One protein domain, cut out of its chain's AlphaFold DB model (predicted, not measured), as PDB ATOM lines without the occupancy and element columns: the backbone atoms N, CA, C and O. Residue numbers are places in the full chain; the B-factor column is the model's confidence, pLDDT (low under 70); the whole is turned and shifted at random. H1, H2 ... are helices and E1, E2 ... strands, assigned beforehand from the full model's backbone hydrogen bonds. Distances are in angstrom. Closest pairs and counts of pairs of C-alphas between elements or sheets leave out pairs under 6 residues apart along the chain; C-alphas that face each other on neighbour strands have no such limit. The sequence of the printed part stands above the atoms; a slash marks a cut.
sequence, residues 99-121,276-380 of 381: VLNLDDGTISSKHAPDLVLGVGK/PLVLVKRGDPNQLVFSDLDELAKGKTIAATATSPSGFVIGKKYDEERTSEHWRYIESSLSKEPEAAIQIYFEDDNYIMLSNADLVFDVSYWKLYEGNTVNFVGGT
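What this domain is: This is residues 99 to 121 and 276 to 380 of the 381 residues of the protein "Hypothetical protein" of Helicotheca tamesis (UniProt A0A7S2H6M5). A rounded body is built of short, twisted strands, with two four-stranded antiparallel sheets meeting where the edge strand E4 comes close to E12. The strand pair E5 and E8 lies beside that meeting place, the hairpin E9 and E10 lies next to E11, the small helix H1 sits between E1 and E9, and the hairpin E6 and E7 makes one end of the longest axis. The printed part has 128 residues with one named helix and twelve named strands, in the order E1 E2 E3 E4 H1 E5 E6 E7 E8 E9 E10 E11 E12; the sheets run E1 E2 E3 E4 and E6 E7 E12 E11. The class is mostly strand, though under half of the residues are in named elements. The whole is compact, with a radius of gyration of the C-alphas of 13.3 A and spans of 37 by 30 by 29 A.

Where its parts are: E1, residues 99 to 101, begins at C-alpha 99 (73.911, 59.833, 96.714). E2 is residues 106 to 109, E3 residues 112 to 119, 17.2 A long, and E4 residues 277 to 281, 13.2 A. H1 is residues 293 to 297, with C-alpha 293 at (69.633, 50.755, 94.522). E5 is residues 313 to 316, E6 residues 322 to 324, E7 residues 327 to 330 and E8 residues 332 to 335. E9 is residues 343 to 347, 13.4 A long, E10 residues 351 to 354 and E11 residues 360 to 363. E12, residues 374 to 379, 15.8 A, ends at C-alpha 379 (67.854, 72.594, 80.254).

How they stand to each other: E1, E2 and E3 form a meander, each strand the antiparallel neighbour of the one before: N 99 and O 108 are 2.8 A apart, N 117 and O 107 2.9 A. E4 is antiparallel to E3, with N 116 and O 280 at 2.8 A. H1 only grazes this sheet; its one O i to N i+4 pair is within hydrogen-bond range. The closest C-alphas of E4 and E12 are those of Val 278 and Val 374, 5.3 A apart. E12 is antiparallel to E7, N 328 to O 378 being 2.8 A, and to E11, N 360 to O 377 being 2.8 A. E7 runs on into E8 at 10 degrees; E8 is antiparallel to E5, with N 315 and O 333 at 2.7 A. The closest C-alphas of E10 and E11 are those of Met 353 and Val 360, 4.5 A apart.

The domain as a whole: The C-alphas farthest apart, those of Asp 103 and Glu 325, are 38.7 A from each other. Residues 122 to 275 are not printed, and C-alphas 121 and 276 are 7.1 A apart across the cut. The links from E4 to H1 and from H1 to E5 are long. The mean pLDDT of the printed part is 95.5, and no printed residue is under 70.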
ATOM      1  N   VAL A  99      73.230  61.003  96.149       97.69
ATOM      2  CA  VAL A  99      73.911  59.833  96.714       97.69
ATOM      3  C   VAL A  99      72.907  58.697  96.837       97.69
ATOM      4  O   VAL A  99      71.813  58.888  97.369       97.69
ATOM      5  N   LEU A 100      73.304  57.511  96.377       98.50
ATOM      6  CA  LEU A 100      72.592  56.265  96.642       98.50
ATOM      7  C   LEU A 100      73.146  55.667  97.941       98.50
ATOM      8  O   LEU A 100      74.306  55.248  97.983       98.50
ATOM      9  N   ASN A 101      72.345  55.648  99.004       98.12
ATOM     10  CA  ASN A 101      72.746  55.116 100.307       98.12
ATOM     11  C   ASN A 101      72.404  53.620 100.344       98.12
ATOM     12  O   ASN A 101      71.306  53.217 100.716       98.12
ATOM     13  N   LEU A 102      73.328  52.788  99.853       97.75
ATOM     14  CA  LEU A 102      73.097  51.344  99.676       97.75
ATOM     15  C   LEU A 102      72.899  50.587 101.000       97.75
ATOM     16  O   LEU A 102      72.369  49.480 101.007       97.75
ATOM     17  N   ASP A 103      73.341  51.162 102.112       97.00
ATOM     18  CA  ASP A 103      73.260  50.586 103.451       97.00
ATOM     19  C   ASP A 103      71.862  50.682 104.071       97.00
ATOM     20  O   ASP A 103      71.453  49.758 104.776       97.00
ATOM     21  N   ASP A 104      71.123  51.757 103.795       96.88
ATOM     22  CA  ASP A 104      69.763  51.965 104.310       96.88
ATOM     23  C   ASP A 104      68.681  52.076 103.225       96.88
ATOM     24  O   ASP A 104      67.498  52.226 103.537       96.88
ATOM     25  N   GLY A 105      69.068  51.956 101.954       97.88
ATOM     26  CA  GLY A 105      68.168  51.956 100.806       97.88
ATOM     27  C   GLY A 105      67.588  53.330 100.466       97.88
ATOM     28  O   GLY A 105      66.635  53.401  99.693       97.88
ATOM     29  N   THR A 106      68.113  54.423 101.023       98.56
ATOM     30  CA  THR A 106      67.622  55.783 100.746       98.56
ATOM     31  C   THR A 106      68.416  56.481  99.640       98.56
ATOM     32  O   THR A 106      69.522  56.085  99.271       98.56
ATOM     33  N   ILE A 107      67.878  57.591  99.136       98.56
ATOM     34  CA  ILE A 107      68.562  58.492  98.204       98.56
ATOM     35  C   ILE A 107      68.621  59.879  98.849       98.56
ATOM     36  O   ILE A 107      67.583  60.387  99.268       98.56
ATOM     37  N   SER A 108      69.803  60.492  98.932       98.00
ATOM     38  CA  SER A 108      70.004  61.816  99.551       98.00
ATOM     39  C   SER A 108      70.660  62.814  98.610       98.00
ATOM     40  O   SER A 108      71.346  62.441  97.658       98.00
ATOM     41  N   SER A 109      70.488  64.105  98.895       95.25
ATOM     42  CA  SER A 109      71.285  65.138  98.232       95.25
ATOM     43  C   SER A 109      72.739  65.068  98.708       95.25
ATOM     44  O   SER A 109      72.998  64.992  99.911       95.25
ATOM     45  N   LYS A 110      73.709  65.186  97.792       95.12
ATOM     46  CA  LYS A 110      75.141  65.291  98.141       95.12
ATOM     47  C   LYS A 110      75.445  66.477  99.052       95.12
ATOM     48  O   LYS A 110      76.374  66.411  99.849       95.12
ATOM     49  N   HIS A 111      74.672  67.554  98.930       94.75
ATOM     50  CA  HIS A 111      74.896  68.810  99.653       94.75
ATOM     51  C   HIS A 111      74.106  68.899 100.963       94.75
ATOM     52  O   HIS A 111      74.298  69.840 101.729       94.75
ATOM     53  N   ALA A 112      73.234  67.925 101.233       95.38
ATOM     54  CA  ALA A 112      72.477  67.800 102.472       95.38
ATOM     55  C   ALA A 112      72.240  66.305 102.771       95.38
ATOM     56  O   ALA A 112      71.137  65.808 102.558       95.38
ATOM     57  N   PRO A 113      73.264  65.564 103.237       96.12
ATOM     58  CA  PRO A 113      73.193  64.106 103.382       96.12
ATOM     59  C   PRO A 113      72.168  63.627 104.425       96.12
ATOM     60  O   PRO A 113      71.731  62.476 104.367       96.12
ATOM     61  N   ASP A 114      71.761  64.509 105.340       97.50
ATOM     62  CA  ASP A 114      70.699  64.261 106.321       97.50
ATOM     63  C   ASP A 114      69.288  64.416 105.726       97.50
ATOM     64  O   ASP A 114      68.310  64.076 106.392       97.50
ATOM     65  N   LEU A 115      69.170  64.920 104.490       97.88
ATOM     66  CA  LEU A 115      67.916  65.025 103.750       97.88
ATOM     67  C   LEU A 115      67.845  63.946 102.664       97.88
ATOM     68  O   LEU A 115      68.700  63.869 101.775       97.88
ATOM     69  N   VAL A 116      66.801  63.128 102.730       98.56
ATOM     70  CA  VAL A 116      66.527  62.013 101.816       98.56
ATOM     71  C   VAL A 116      65.237  62.261 101.038       98.56
ATOM     72  O   VAL A 116      64.429  63.105 101.420       98.56
ATOM     73  N   LEU A 117      65.030  61.534  99.941       98.56
ATOM     74  CA  LEU A 117      63.749  61.536  99.235       98.56
ATOM     75  C   LEU A 117      62.625  61.030 100.150       98.56
ATOM     76  O   LEU A 117      62.801  60.038 100.855       98.56
ATOM     77  N   GLY A 118      61.469  61.683 100.109       98.06
ATOM     78  CA  GLY A 118      60.312  61.356 100.934       98.06
ATOM     79  C   GLY A 118      58.974  61.707 100.288       98.06
ATOM     80  O   GLY A 118      58.914  62.309  99.212       98.06
ATOM     81  N   VAL A 119      57.900  61.315 100.970       95.94
ATOM     82  CA  VAL A 119      56.510  61.609 100.604       95.94
ATOM     83  C   VAL A 119      56.117  62.989 101.129       95.94
ATOM     84  O   VAL A 119      56.211  63.249 102.328       95.94
ATOM     85  N   GLY A 120      55.687  63.881 100.234       92.25
ATOM     86  CA  GLY A 120      55.148  65.188 100.604       92.25
ATOM     87  C   GLY A 120      53.711  65.114 101.117       92.25
ATOM     88  O   GLY A 120      53.045  64.083 101.028       92.25
ATOM     89  N   LYS A 121      53.199  66.238 101.622       89.44
ATOM     90  CA  LYS A 121      51.771  66.360 101.931       89.44
ATOM     91  C   LYS A 121      50.974  66.387 100.625       89.44
ATOM     92  O   LYS A 121      51.409  66.948  99.625       89.44
ATOM     93  N   PRO A 276      53.564  65.144  96.344       95.75
ATOM     94  CA  PRO A 276      54.792  65.335  95.583       95.75
ATOM     95  C   PRO A 276      55.960  64.539  96.182       95.75
ATOM     96  O   PRO A 276      55.937  64.140  97.350       95.75
ATOM     97  N   LEU A 277      57.027  64.360  95.399       98.31
ATOM     98  CA  LEU A 277      58.326  63.932  95.922       98.31
ATOM     99  C   LEU A 277      59.000  65.125  96.611       98.31
ATOM    100  O   LEU A 277      59.143  66.188  96.003       98.31
ATOM    101  N   VAL A 278      59.443  64.955  97.855       97.44
ATOM    102  CA  VAL A 278      60.081  66.026  98.643       97.44
ATOM    103  C   VAL A 278      61.370  65.553  99.307       97.44
ATOM    104  O   VAL A 278      61.696  64.367  99.298       97.44
ATOM    105  N   LEU A 279      62.105  66.489  99.899       97.88
ATOM    106  CA  LEU A 279      63.161  66.192 100.861       97.88
ATOM    107  C   LEU A 279      62.572  66.023 102.265       97.88
ATOM    108  O   LEU A 279      61.866  66.906 102.741       97.88
ATOM    109  N   VAL A 280      62.913  64.946 102.963       97.38
ATOM    110  CA  VAL A 280      62.589  64.734 104.384       97.38
ATOM    111  C   VAL A 280      63.856  64.449 105.176       97.38
ATOM    112  O   VAL A 280      64.887  64.100 104.600       97.38
ATOM    113  N   LYS A 281      63.809  64.585 106.502       97.88
ATOM    114  CA  LYS A 281      64.929  64.159 107.347       97.88
ATOM    115  C   LYS A 281      65.135  62.648 107.241       97.88
ATOM    116  O   LYS A 281      64.183  61.875 107.209       97.88
ATOM    117  N   ARG A 282      66.389  62.206 107.248       97.44
ATOM    118  CA  ARG A 282      66.721  60.786 107.388       97.44
ATOM    119  C   ARG A 282      66.148  60.253 108.705       97.44
ATOM    120  O   ARG A 282      66.348  60.845 109.765       97.44
ATOM    121  N   GLY A 283      65.450  59.130 108.631       96.50
ATOM    122  CA  GLY A 283      64.686  58.520 109.715       96.50
ATOM    123  C   GLY A 283      63.230  58.987 109.810       96.50
ATOM    124  O   GLY A 283      62.507  58.464 110.657       96.50
ATOM    125  N   ASP A 284      62.788  59.937 108.978       96.06
ATOM    126  CA  ASP A 284      61.386  60.361 108.932       96.06
ATOM    127  C   ASP A 284      60.478  59.200 108.479       96.06
ATOM    128  O   ASP A 284      60.858  58.455 107.569       96.06
ATOM    129  N   PRO A 285      59.282  59.011 109.071       93.94
ATOM    130  CA  PRO A 285      58.353  57.958 108.651       93.94
ATOM    131  C   PRO A 285      57.934  58.047 107.176       93.94
ATOM    132  O   PRO A 285      57.559  57.028 106.597       93.94
ATOM    133  N   ASN A 286      58.029  59.224 106.555       95.12
ATOM    134  CA  ASN A 286      57.731  59.451 105.144       95.12
ATOM    135  C   ASN A 286      58.948  59.290 104.224       95.12
ATOM    136  O   ASN A 286      58.826  59.542 103.025       95.12
ATOM    137  N   GLN A 287      60.121  58.887 104.731       98.06
ATOM    138  CA  GLN A 287      61.287  58.658 103.876       98.06
ATOM    139  C   GLN A 287      61.057  57.501 102.902       98.06
ATOM    140  O   GLN A 287      60.548  56.444 103.280       98.06
ATOM    141  N   LEU A 288      61.506  57.673 101.661       98.50
ATOM    142  CA  LEU A 288      61.457  56.630 100.648       98.50
ATOM    143  C   LEU A 288      62.678  55.712 100.748       98.50
ATOM    144  O   LEU A 288      63.826  56.163 100.733       98.50
ATOM    145  N   VAL A 289      62.409  54.411 100.812       98.38
ATOM    146  CA  VAL A 289      63.410  53.336 100.792       98.38
ATOM    147  C   VAL A 289      63.208  52.495  99.538       98.38
ATOM    148  O   VAL A 289      62.073  52.219  99.159       98.38
ATOM    149  N   PHE A 290      64.295  52.065  98.905       97.50
ATOM    150  CA  PHE A 290      64.314  51.314  97.653       97.50
ATOM    151  C   PHE A 290      65.156  50.042  97.824       97.50
ATOM    152  O   PHE A 290      66.245  50.088  98.393       97.50
ATOM    153  N   SER A 291      64.685  48.900  97.313       94.19
ATOM    154  CA  SER A 291      65.456  47.641  97.339       94.19
ATOM    155  C   SER A 291      66.469  47.517  96.205       94.19
ATOM    156  O   SER A 291      67.411  46.738  96.309       94.19
ATOM    157  N   ASP A 292      66.280  48.275  95.126       95.31
ATOM    158  CA  ASP A 292      66.969  48.033  93.855       95.31
ATOM    159  C   ASP A 292      68.112  49.039  93.604       95.31
ATOM    160  O   ASP A 292      68.608  49.166  92.480       95.31
ATOM    161  N   LEU A 293      68.566  49.752  94.648       97.31
ATOM    162  CA  LEU A 293      69.633  50.755  94.522       97.31
ATOM    163  C   LEU A 293      70.967  50.157  94.066       97.31
ATOM    164  O   LEU A 293      71.713  50.835  93.368       97.31
ATOM    165  N   ASP A 294      71.256  48.895  94.392       97.62
ATOM    166  CA  ASP A 294      72.450  48.201  93.892       97.62
ATOM    167  C   ASP A 294      72.451  48.074  92.364       97.62
ATOM    168  O   ASP A 294      73.502  48.117  91.723       97.62
ATOM    169  N   GLU A 295      71.280  47.877  91.760       97.94
ATOM    170  CA  GLU A 295      71.139  47.776  90.308       97.94
ATOM    171  C   GLU A 295      71.239  49.159  89.668       97.94
ATOM    172  O   GLU A 295      71.954  49.326  88.674       97.94
ATOM    173  N   LEU A 296      70.615  50.160  90.293       97.38
ATOM    174  CA  LEU A 296      70.728  51.561  89.897       97.38
ATOM    175  C   LEU A 296      72.189  52.046  89.941       97.38
ATOM    176  O   LEU A 296      72.667  52.629  88.971       97.38
ATOM    177  N   ALA A 297      72.933  51.720  91.004       97.38
ATOM    178  CA  ALA A 297      74.352  52.048  91.171       97.38
ATOM    179  C   ALA A 297      75.259  51.395  90.113       97.38
ATOM    180  O   ALA A 297      76.323  51.918  89.794       97.38
ATOM    181  N   LYS A 298      74.837  50.271  89.518       97.38
ATOM    182  CA  LYS A 298      75.524  49.631  88.379       97.38
ATOM    183  C   LYS A 298      75.173  50.283  87.033       97.38
ATOM    184  O   LYS A 298      75.518  49.728  85.988       97.38
ATOM    185  N   GLY A 299      74.460  51.410  87.043       95.12
ATOM    186  CA  GLY A 299      73.998  52.126  85.855       95.12
ATOM    187  C   GLY A 299      72.829  51.446  85.141       95.12
ATOM    188  O   GLY A 299      72.575  51.743  83.973       95.12
ATOM    189  N   LYS A 300      72.130  50.501  85.787       98.00
ATOM    190  CA  LYS A 300      70.942  49.882  85.190       98.00
ATOM    191  C   LYS A 300      69.727  50.784  85.348       98.00
ATOM    192  O   LYS A 300      69.594  51.513  86.327       98.00
ATOM    193  N   THR A 301      68.814  50.659  84.394       98.50
ATOM    194  CA  THR A 301      67.492  51.267  84.490       98.50
ATOM    195  C   THR A 301      66.606  50.449  85.425       98.50
ATOM    196  O   THR A 301      66.466  49.240  85.223       98.50
ATOM    197  N   ILE A 302      65.990  51.107  86.406       97.81
ATOM    198  CA  ILE A 302      64.998  50.520  87.315       97.81
ATOM    199  C   ILE A 302      63.699  51.334  87.295       97.81
ATOM    200  O   ILE A 302      63.706  52.521  86.967       97.81
ATOM    201  N   ALA A 303      62.593  50.709  87.698       97.75
ATOM    202  CA  ALA A 303      61.382  51.438  88.058       97.75
ATOM    203  C   ALA A 303      61.602  52.147  89.404       97.75
ATOM    204  O   ALA A 303      62.152  51.551  90.330       97.75
ATOM    205  N   ALA A 304      61.171  53.398  89.531       97.31
ATOM    206  CA  ALA A 304      61.318  54.187  90.752       97.31
ATOM    207  C   ALA A 304      60.270  53.802  91.819       97.31
ATOM    208  O   ALA A 304      59.431  54.611  92.218       97.31
ATOM    209  N   THR A 305      60.309  52.545  92.262       97.25
ATOM    210  CA  THR A 305      59.358  51.945  93.207       97.25
ATOM    211  C   THR A 305      59.948  51.897  94.608       97.25
ATOM    212  O   THR A 305      60.985  51.269  94.828       97.25
ATOM    213  N   ALA A 306      59.269  52.517  95.570       97.06
ATOM    214  CA  ALA A 306      59.679  52.481  96.964       97.06
ATOM    215  C   ALA A 306      59.118  51.242  97.679       97.06
ATOM    216  O   ALA A 306      57.960  50.852  97.515       97.06
ATOM    217  N   THR A 307      59.943  50.630  98.520       95.62
ATOM    218  CA  THR A 307      59.552  49.555  99.437       95.62
ATOM    219  C   THR A 307      58.985  50.098 100.747       95.62
ATOM    220  O   THR A 307      58.178  49.418 101.383       95.62
ATOM    221  N   SER A 308      59.355  51.324 101.129       94.94
ATOM    222  CA  SER A 308      58.823  52.033 102.294       94.94
ATOM    223  C   SER A 308      58.671  53.534 102.006       94.94
ATOM    224  O   SER A 308      59.584  54.080 101.396       94.94
ATOM    225  N   PRO A 309      57.577  54.189 102.452       91.25
ATOM    226  CA  PRO A 309      56.326  53.554 102.860       91.25
ATOM    227  C   PRO A 309      55.777  52.712 101.705       91.25
ATOM    228  O   PRO A 309      55.878  53.090 100.535       91.25
ATOM    229  N   SER A 310      55.242  51.535 102.020       87.44
ATOM    230  CA  SER A 310      54.929  50.546 100.993       87.44
ATOM    231  C   SER A 310      53.884  51.048  99.995       87.44
ATOM    232  O   SER A 310      52.950  51.787 100.324       87.44
ATOM    233  N   GLY A 311      54.052  50.633  98.742       85.75
ATOM    234  CA  GLY A 311      53.108  50.895  97.663       85.75
ATOM    235  C   GLY A 311      53.294  52.230  96.955       85.75
ATOM    236  O   GLY A 311      52.548  52.467  96.026       85.75
ATOM    237  N   PHE A 312      54.237  53.097  97.338       95.62
ATOM    238  CA  PHE A 312      54.509  54.300  96.546       95.62
ATOM    239  C   PHE A 312      55.440  54.026  95.363       95.62
ATOM    240  O   PHE A 312      56.474  53.369  95.495       95.62
ATOM    241  N   VAL A 313      55.103  54.616  94.221       97.88
ATOM    242  CA  VAL A 313      55.998  54.782  93.076       97.88
ATOM    243  C   VAL A 313      56.194  56.263  92.784       97.88
ATOM    244  O   VAL A 313      55.275  57.064  92.964       97.88
ATOM    245  N   ILE A 314      57.388  56.630  92.323       98.44
ATOM    246  CA  ILE A 314      57.661  57.971  91.805       98.44
ATOM    247  C   ILE A 314      57.138  58.037  90.375       98.44
ATOM    248  O   ILE A 314      57.522  57.236  89.525       98.44
ATOM    249  N   GLY A 315      56.271  59.006  90.126       97.88
ATOM    250  CA  GLY A 315      55.641  59.293  88.851       97.88
ATOM    251  C   GLY A 315      55.773  60.763  88.464       97.88
ATOM    252  O   GLY A 315      56.459  61.561  89.112       97.88
ATOM    253  N   LYS A 316      55.094  61.122  87.378       97.31
ATOM    254  CA  LYS A 316      54.969  62.495  86.882       97.31
ATOM    255  C   LYS A 316      53.594  63.041  87.242       97.31
ATOM    256  O   LYS A 316      52.614  62.312  87.152       97.31
ATOM    257  N   LYS A 317      53.510  64.319  87.614       94.25
ATOM    258  CA  LYS A 317      52.218  64.994  87.824       94.25
ATOM    259  C   LYS A 317      51.451  65.192  86.514       94.25
ATOM    260  O   LYS A 317      50.229  65.194  86.514       94.25
ATOM    261  N   TYR A 318      52.173  65.366  85.412       92.69
ATOM    262  CA  TYR A 318      51.642  65.518  84.059       92.69
ATOM    263  C   TYR A 318      52.676  65.007  83.043       92.69
ATOM    264  O   TYR A 318      53.871  64.939  83.348       92.69
ATOM    265  N   ASP A 319      52.236  64.637  81.841       92.44
ATOM    266  CA  ASP A 319      53.110  64.009  80.843       92.44
ATOM    267  C   ASP A 319      53.953  65.018  80.056       92.44
ATOM    268  O   ASP A 319      55.063  64.696  79.615       92.44
ATOM    269  N   GLU A 320      53.456  66.243  79.883       93.94
ATOM    270  CA  GLU A 320      54.104  67.276  79.082       93.94
ATOM    271  C   GLU A 320      55.174  68.053  79.851       93.94
ATOM    272  O   GLU A 320      54.997  68.469  80.991       93.94
ATOM    273  N   GLU A 321      56.285  68.368  79.191       95.19
ATOM    274  CA  GLU A 321      57.261  69.289  79.765       95.19
ATOM    275  C   GLU A 321      56.705  70.716  79.817       95.19
ATOM    276  O   GLU A 321      56.259  71.282  78.813       95.19
ATOM    277  N   ARG A 322      56.799  71.340  80.987       93.94
ATOM    278  CA  ARG A 322      56.620  72.783  81.147       93.94
ATOM    279  C   ARG A 322      57.954  73.490  80.979       93.94
ATOM    280  O   ARG A 322      59.015  72.879  81.069       93.94
ATOM    281  N   THR A 323      57.905  74.797  80.743       91.88
ATOM    282  CA  THR A 323      59.108  75.627  80.635       91.88
ATOM    283  C   THR A 323      59.067  76.790  81.611       91.88
ATOM    284  O   THR A 323      58.009  77.355  81.882       91.88
ATOM    285  N   SER A 324      60.229  77.130  82.155       85.38
ATOM    286  CA  SER A 324      60.459  78.346  82.929       85.38
ATOM    287  C   SER A 324      61.821  78.895  82.532       85.38
ATOM    288  O   SER A 324      62.846  78.249  82.748       85.38
ATOM    289  N   GLU A 325      61.825  80.053  81.874       86.69
ATOM    290  CA  GLU A 325      63.013  80.635  81.245       86.69
ATOM    291  C   GLU A 325      63.750  79.640  80.323       86.69
ATOM    292  O   GLU A 325      63.295  79.345  79.220       86.69
ATOM    293  N   HIS A 326      64.901  79.136  80.766       88.25
ATOM    294  CA  HIS A 326      65.787  78.222  80.048       88.25
ATOM    295  C   HIS A 326      65.738  76.784  80.592       88.25
ATOM    296  O   HIS A 326      66.574  75.952  80.229       88.25
ATOM    297  N   TRP A 327      64.773  76.493  81.464       90.81
ATOM    298  CA  TRP A 327      64.531  75.177  82.042       90.81
ATOM    299  C   TRP A 327      63.268  74.550  81.465       90.81
ATOM    300  O   TRP A 327      62.254  75.221  81.265       90.81
ATOM    301  N   ARG A 328      63.340  73.244  81.236       94.62
ATOM    302  CA  ARG A 328      62.223  72.337  80.972       94.62
ATOM    303  C   ARG A 328      62.016  71.508  82.229       94.62
ATOM    304  O   ARG A 328      62.999  71.064  82.822       94.62
ATOM    305  N   TYR A 329      60.779  71.316  82.656       95.50
ATOM    306  CA  TYR A 329      60.513  70.560  83.870       95.50
ATOM    307  C   TYR A 329      59.179  69.827  83.847       95.50
ATOM    308  O   TYR A 329      58.220  70.233  83.188       95.50
ATOM    309  N   ILE A 330      59.126  68.763  84.636       97.69
ATOM    310  CA  ILE A 330      57.913  68.046  84.999       97.69
ATOM    311  C   ILE A 330      57.888  67.946  86.521       97.69
ATOM    312  O   ILE A 330      58.869  67.521  87.136       97.69
ATOM    313  N   GLU A 331      56.779  68.366  87.124       97.00
ATOM    314  CA  GLU A 331      56.564  68.206  88.560       97.00
ATOM    315  C   GLU A 331      56.435  66.720  88.910       97.00
ATOM    316  O   GLU A 331      55.820  65.939  88.173       97.00
ATOM    317  N   SER A 332      57.036  66.315  90.024       97.75
ATOM    318  CA  SER A 332      56.895  64.951  90.522       97.75
ATOM    319  C   SER A 332      55.512  64.719  91.122       97.75
ATOM    320  O   SER A 332      54.836  65.636  91.589       97.75
ATOM    321  N   SER A 333      55.095  63.460  91.111       96.50
ATOM    322  CA  SER A 333      53.905  62.986  91.808       96.50
ATOM    323  C   SER A 333      54.171  61.576  92.311       96.50
ATOM    324  O   SER A 333      54.840  60.796  91.634       96.50
ATOM    325  N   LEU A 334      53.682  61.236  93.494       97.06
ATOM    326  CA  LEU A 334      53.726  59.885  94.033       97.06
ATOM    327  C   LEU A 334      52.367  59.217  93.839       97.06
ATOM    328  O   LEU A 334      51.325  59.798  94.132       97.06
ATOM    329  N   SER A 335      52.388  57.969  93.382       94.50
ATOM    330  CA  SER A 335      51.184  57.173  93.134       94.50
ATOM    331  C   SER A 335      51.246  55.839  93.869       94.50
ATOM    332  O   SER A 335      52.334  55.373  94.220       94.50
ATOM    333  N   LYS A 336      50.082  55.223  94.096       91.88
ATOM    334  CA  LYS A 336      49.977  53.812  94.498       91.88
ATOM    335  C   LYS A 336      49.884  52.850  93.313       91.88
ATOM    336  O   LYS A 336      50.051  51.646  93.493       91.88
ATOM    337  N   GLU A 337      49.674  53.391  92.118       93.69
ATOM    338  CA  GLU A 337      49.513  52.630  90.886       93.69
ATOM    339  C   GLU A 337      50.876  52.316  90.247       93.69
ATOM    340  O   GLU A 337      51.599  53.243  89.861       93.69
ATOM    341  N   PRO A 338      51.275  51.035  90.126       93.62
ATOM    342  CA  PRO A 338      52.609  50.659  89.658       93.62
ATOM    343  C   PRO A 338      52.968  51.155  88.252       93.62
ATOM    344  O   PRO A 338      54.142  51.385  87.963       93.62
ATOM    345  N   GLU A 339      51.994  51.320  87.361       94.75
ATOM    346  CA  GLU A 339      52.192  51.803  85.993       94.75
ATOM    347  C   GLU A 339      52.604  53.275  85.917       94.75
ATOM    348  O   GLU A 339      53.177  53.690  84.910       94.75
ATOM    349  N   ALA A 340      52.372  54.050  86.981       96.06
ATOM    350  CA  ALA A 340      52.832  55.430  87.075       96.06
ATOM    351  C   ALA A 340      54.347  55.530  87.332       96.06
ATOM    352  O   ALA A 340      54.914  56.620  87.227       96.06
ATOM    353  N   ALA A 341      55.013  54.415  87.670       97.69
ATOM    354  CA  ALA A 341      56.431  54.395  88.003       97.69
ATOM    355  C   ALA A 341      57.301  54.841  86.820       97.69
ATOM    356  O   ALA A 341      57.405  54.155  85.793       97.69
ATOM    357  N   ILE A 342      58.013  55.956  86.988       98.19
ATOM    358  CA  ILE A 342      59.041  56.357  86.029       98.19
ATOM    359  C   ILE A 342      60.212  55.378  86.053       98.19
ATOM    360  O   ILE A 342      60.539  54.756  87.064       98.19
ATOM    361  N   GLN A 343      60.870  55.268  84.906       98.38
ATOM    362  CA  GLN A 343      62.080  54.476  84.744       98.38
ATOM    363  C   GLN A 343      63.294  55.397  84.878       98.38
ATOM    364  O   GLN A 343      63.396  56.378  84.135       98.38
ATOM    365  N   ILE A 344      64.209  55.083  85.794       98.50
ATOM    366  CA  ILE A 344      65.375  55.912  86.129       98.50
ATOM    367  C   ILE A 344      66.682  55.130  86.022       98.50
ATOM    368  O   ILE A 344      66.689  53.913  86.191       98.50
ATOM    369  N   TYR A 345      67.787  55.824  85.762       98.25
ATOM    370  CA  TYR A 345      69.145  55.275  85.842       98.25
ATOM    371  C   TYR A 345      70.094  56.285  86.503       98.25
ATOM    372  O   TYR A 345      69.807  57.483  86.532       98.25
ATOM    373  N   PHE A 346      71.209  55.804  87.056       97.94
ATOM    374  CA  PHE A 346      72.215  56.645  87.704       97.94
ATOM    375  C   PHE A 346      73.414  56.825  86.783       97.94
ATOM    376  O   PHE A 346      73.933  55.854  86.228       97.94
ATOM    377  N   GLU A 347      73.832  58.072  86.599       95.12
ATOM    378  CA  GLU A 347      74.871  58.453  85.652       95.12
ATOM    379  C   GLU A 347      75.941  59.316  86.325       95.12
ATOM    380  O   GLU A 347      75.649  60.137  87.200       95.12
ATOM    381  N   ASP A 348      77.192  59.133  85.891       93.31
ATOM    382  CA  ASP A 348      78.361  59.910  86.320       93.31
ATOM    383  C   ASP A 348      78.562  59.943  87.851       93.31
ATOM    384  O   ASP A 348      79.062  60.926  88.400       93.31
ATOM    385  N   ASP A 349      78.132  58.880  88.546       92.56
ATOM    386  CA  ASP A 349      78.096  58.773  90.009       92.56
ATOM    387  C   ASP A 349      77.442  59.989  90.691       92.56
ATOM    388  O   ASP A 349      77.819  60.367  91.806       92.56
ATOM    389  N   ASN A 350      76.503  60.664  90.017       94.62
ATOM    390  CA  ASN A 350      75.999  61.963  90.460       94.62
ATOM    391  C   ASN A 350      74.524  62.223  90.147       94.62
ATOM    392  O   ASN A 350      73.827  62.770  90.999       94.62
ATOM    393  N   TYR A 351      74.049  61.854  88.960       96.81
ATOM    394  CA  TYR A 351      72.737  62.267  88.466       96.81
ATOM    395  C   TYR A 351      71.772  61.090  88.398       96.81
ATOM    396  O   TYR A 351      72.104  60.039  87.850       96.81
ATOM    397  N   ILE A 352      70.552  61.285  88.900       97.94
ATOM    398  CA  ILE A 352      69.434  60.364  88.670       97.94
ATOM    399  C   ILE A 352      68.658  60.886  87.464       97.94
ATOM    400  O   ILE A 352      68.028  61.944  87.533       97.94
ATOM    401  N   MET A 353      68.744  60.153  86.360       97.88
ATOM    402  CA  MET A 353      68.197  60.512  85.054       97.88
ATOM    403  C   MET A 353      66.884  59.770  84.795       97.88
ATOM    404  O   MET A 353      66.755  58.596  85.150       97.88
ATOM    405  N   LEU A 354      65.945  60.402  84.091       97.88
ATOM    406  CA  LEU A 354      64.830  59.688  83.461       97.88
ATOM    407  C   LEU A 354      65.345  58.901  82.248       97.88
ATOM    408  O   LEU A 354      66.127  59.406  81.448       97.88
ATOM    409  N   SER A 355      64.888  57.663  82.064       96.88
ATOM    410  CA  SER A 355      65.362  56.810  80.961       96.88
ATOM    411  C   SER A 355      64.818  57.211  79.587       96.88
ATOM    412  O   SER A 355      65.410  56.868  78.564       96.88
ATOM    413  N   ASN A 356      63.696  57.932  79.553       94.88
ATOM    414  CA  ASN A 356      62.988  58.315  78.331       94.88
ATOM    415  C   ASN A 356      63.005  59.825  78.045       94.88
ATOM    416  O   ASN A 356      62.353  60.260  77.097       94.88
ATOM    417  N   ALA A 357      63.720  60.620  78.842       94.06
ATOM    418  CA  ALA A 357      63.816  62.065  78.673       94.06
ATOM    419  C   ALA A 357      65.169  62.583  79.176       94.06
ATOM    420  O   ALA A 357      65.720  62.051  80.135       94.06
ATOM    421  N   ASP A 358      65.680  63.655  78.569       94.94
ATOM    422  CA  ASP A 358      66.844  64.383  79.096       94.94
ATOM    423  C   ASP A 358      66.405  65.299  80.250       94.94
ATOM    424  O   ASP A 358      66.319  66.520  80.093       94.94
ATOM    425  N   LEU A 359      66.033  64.671  81.370       96.56
ATOM    426  CA  LEU A 359      65.609  65.283  82.631       96.56
ATOM    427  C   LEU A 359      66.278  64.543  83.802       96.56
ATOM    428  O   LEU A 359      66.370  63.312  83.791       96.56
ATOM    429  N   VAL A 360      66.694  65.288  84.825       97.12
ATOM    430  CA  VAL A 360      67.267  64.777  86.082       97.12
ATOM    431  C   VAL A 360      66.393  65.109  87.274       97.12
ATOM    432  O   VAL A 360      65.637  66.075  87.235       97.12
ATOM    433  N   PHE A 361      66.549  64.362  88.360       98.12
ATOM    434  CA  PHE A 361      66.024  64.774  89.658       98.12
ATOM    435  C   PHE A 361      66.707  66.080  90.080       98.12
ATOM    436  O   PHE A 361      67.937  66.152  90.123       98.12
ATOM    437  N   ASP A 362      65.917  67.100  90.397       97.19
ATOM    438  CA  ASP A 362      66.385  68.420  90.818       97.19
ATOM    439  C   ASP A 362      65.531  68.939  91.974       97.19
ATOM    440  O   ASP A 362      64.302  68.976  91.893       97.19
ATOM    441  N   VAL A 363      66.182  69.356  93.055       96.12
ATOM    442  CA  VAL A 363      65.522  70.040  94.170       96.12
ATOM    443  C   VAL A 363      65.099  71.434  93.717       96.12
ATOM    444  O   VAL A 363      65.926  72.227  93.255       96.12
ATOM    445  N   SER A 364      63.820  71.760  93.896       91.88
ATOM    446  CA  SER A 364      63.217  73.019  93.457       91.88
ATOM    447  C   SER A 364      64.025  74.236  93.900       91.88
ATOM    448  O   SER A 364      64.303  74.435  95.086       91.88
ATOM    449  N   TYR A 365      64.411  75.063  92.925       89.38
ATOM    450  CA  TYR A 365      65.210  76.281  93.117       89.38
ATOM    451  C   TYR A 365      66.540  76.071  93.861       89.38
ATOM    452  O   TYR A 365      67.095  77.025  94.405       89.38
ATOM    453  N   TRP A 366      67.036  74.831  93.922       91.06
ATOM    454  CA  TRP A 366      68.244  74.430  94.652       91.06
ATOM    455  C   TRP A 366      68.214  74.776  96.146       91.06
ATOM    456  O   TRP A 366      69.259  74.956  96.775       91.06
ATOM    457  N   LYS A 367      67.018  74.862  96.736       91.56
ATOM    458  CA  LYS A 367      66.851  75.153  98.161       91.56
ATOM    459  C   LYS A 367      66.760  73.854  98.959       91.56
ATOM    460  O   LYS A 367      65.733  73.189  98.974       91.56
ATOM    461  N   LEU A 368      67.838  73.479  99.631       93.44
ATOM    462  CA  LEU A 368      67.925  72.211 100.360       93.44
ATOM    463  C   LEU A 368      67.379  72.361 101.784       93.44
ATOM    464  O   LEU A 368      68.132  72.595 102.725       93.44
ATOM    465  N   TYR A 369      66.063  72.249 101.932       93.12
ATOM    466  CA  TYR A 369      65.394  72.194 103.230       93.12
ATOM    467  C   TYR A 369      64.269  71.152 103.214       93.12
ATOM    468  O   TYR A 369      63.761  70.778 102.156       93.12
ATOM    469  N   GLU A 370      63.904  70.672 104.400       94.12
ATOM    470  CA  GLU A 370      62.830  69.697 104.612       94.12
ATOM    471  C   GLU A 370      61.478  70.203 104.078       94.12
ATOM    472  O   GLU A 370      61.066  71.326 104.360       94.12
ATOM    473  N   GLY A 371      60.785  69.369 103.309       91.50
ATOM    474  CA  GLY A 371      59.524  69.678 102.638       91.50
ATOM    475  C   GLY A 371      59.678  70.285 101.242       91.50
ATOM    476  O   GLY A 371      58.696  70.332 100.507       91.50
ATOM    477  N   ASN A 372      60.877  70.712 100.823       93.50
ATOM    478  CA  ASN A 372      61.035  71.233  99.464       93.50
ATOM    479  C   ASN A 372      60.905  70.116  98.416       93.50
ATOM    480  O   ASN A 372      61.376  68.995  98.622       93.50
ATOM    481  N   THR A 373      60.288  70.436  97.281       95.19
ATOM    482  CA  THR A 373      59.967  69.462  96.235       95.19
ATOM    483  C   THR A 373      61.182  69.075  95.401       95.19
ATOM    484  O   THR A 373      62.103  69.867  95.182       95.19
ATOM    485  N   VAL A 374      61.162  67.842  94.904       98.00
ATOM    486  CA  VAL A 374      62.116  67.298  93.937       98.00
ATOM    487  C   VAL A 374      61.356  67.025  92.648       98.00
ATOM    488  O   VAL A 374      60.356  66.313  92.661       98.00
ATOM    489  N   ASN A 375      61.817  67.589  91.538       97.88
ATOM    490  CA  ASN A 375      61.154  67.532  90.236       97.88
ATOM    491  C   ASN A 375      62.091  66.971  89.164       97.88
ATOM    492  O   ASN A 375      63.274  66.746  89.418       97.88
ATOM    493  N   PHE A 376      61.577  66.756  87.953       97.81
ATOM    494  CA  PHE A 376      62.376  66.299  86.816       97.81
ATOM    495  C   PHE A 376      62.714  67.493  85.933       97.81
ATOM    496  O   PHE A 376      61.816  68.078  85.333       97.81
ATOM    497  N   VAL A 377      63.986  67.879  85.856       96.00
ATOM    498  CA  VAL A 377      64.427  69.124  85.214       96.00
ATOM    499  C   VAL A 377      65.504  68.850  84.177       96.00
ATOM    500  O   VAL A 377      66.428  68.076  84.399       96.00
ATOM    501  N   GLY A 378      65.415  69.527  83.043       94.56
ATOM    502  CA  GLY A 378      66.440  69.552  82.011       94.56
ATOM    503  C   GLY A 378      66.558  70.949  81.443       94.56
ATOM    504  O   GLY A 378      65.656  71.772  81.581       94.56
ATOM    505  N   GLY A 379      67.689  71.269  80.838       89.06
ATOM    506  CA  GLY A 379      67.854  72.594  80.254       89.06
ATOM    507  C   GLY A 379      67.533  72.632  78.764       89.06
ATOM    508  O   GLY A 379      67.275  71.600  78.132       89.06
ATOM    509  N   THR A 380      67.482  73.840  78.207       79.81
ATOM    510  CA  THR A 380      67.304  74.065  76.771       79.81
ATOM    511  C   THR A 380      68.656  74.308  76.092       79.81
ATOM    512  O   THR A 380      69.380  75.258  76.400       79.81
TER     513      THR A 380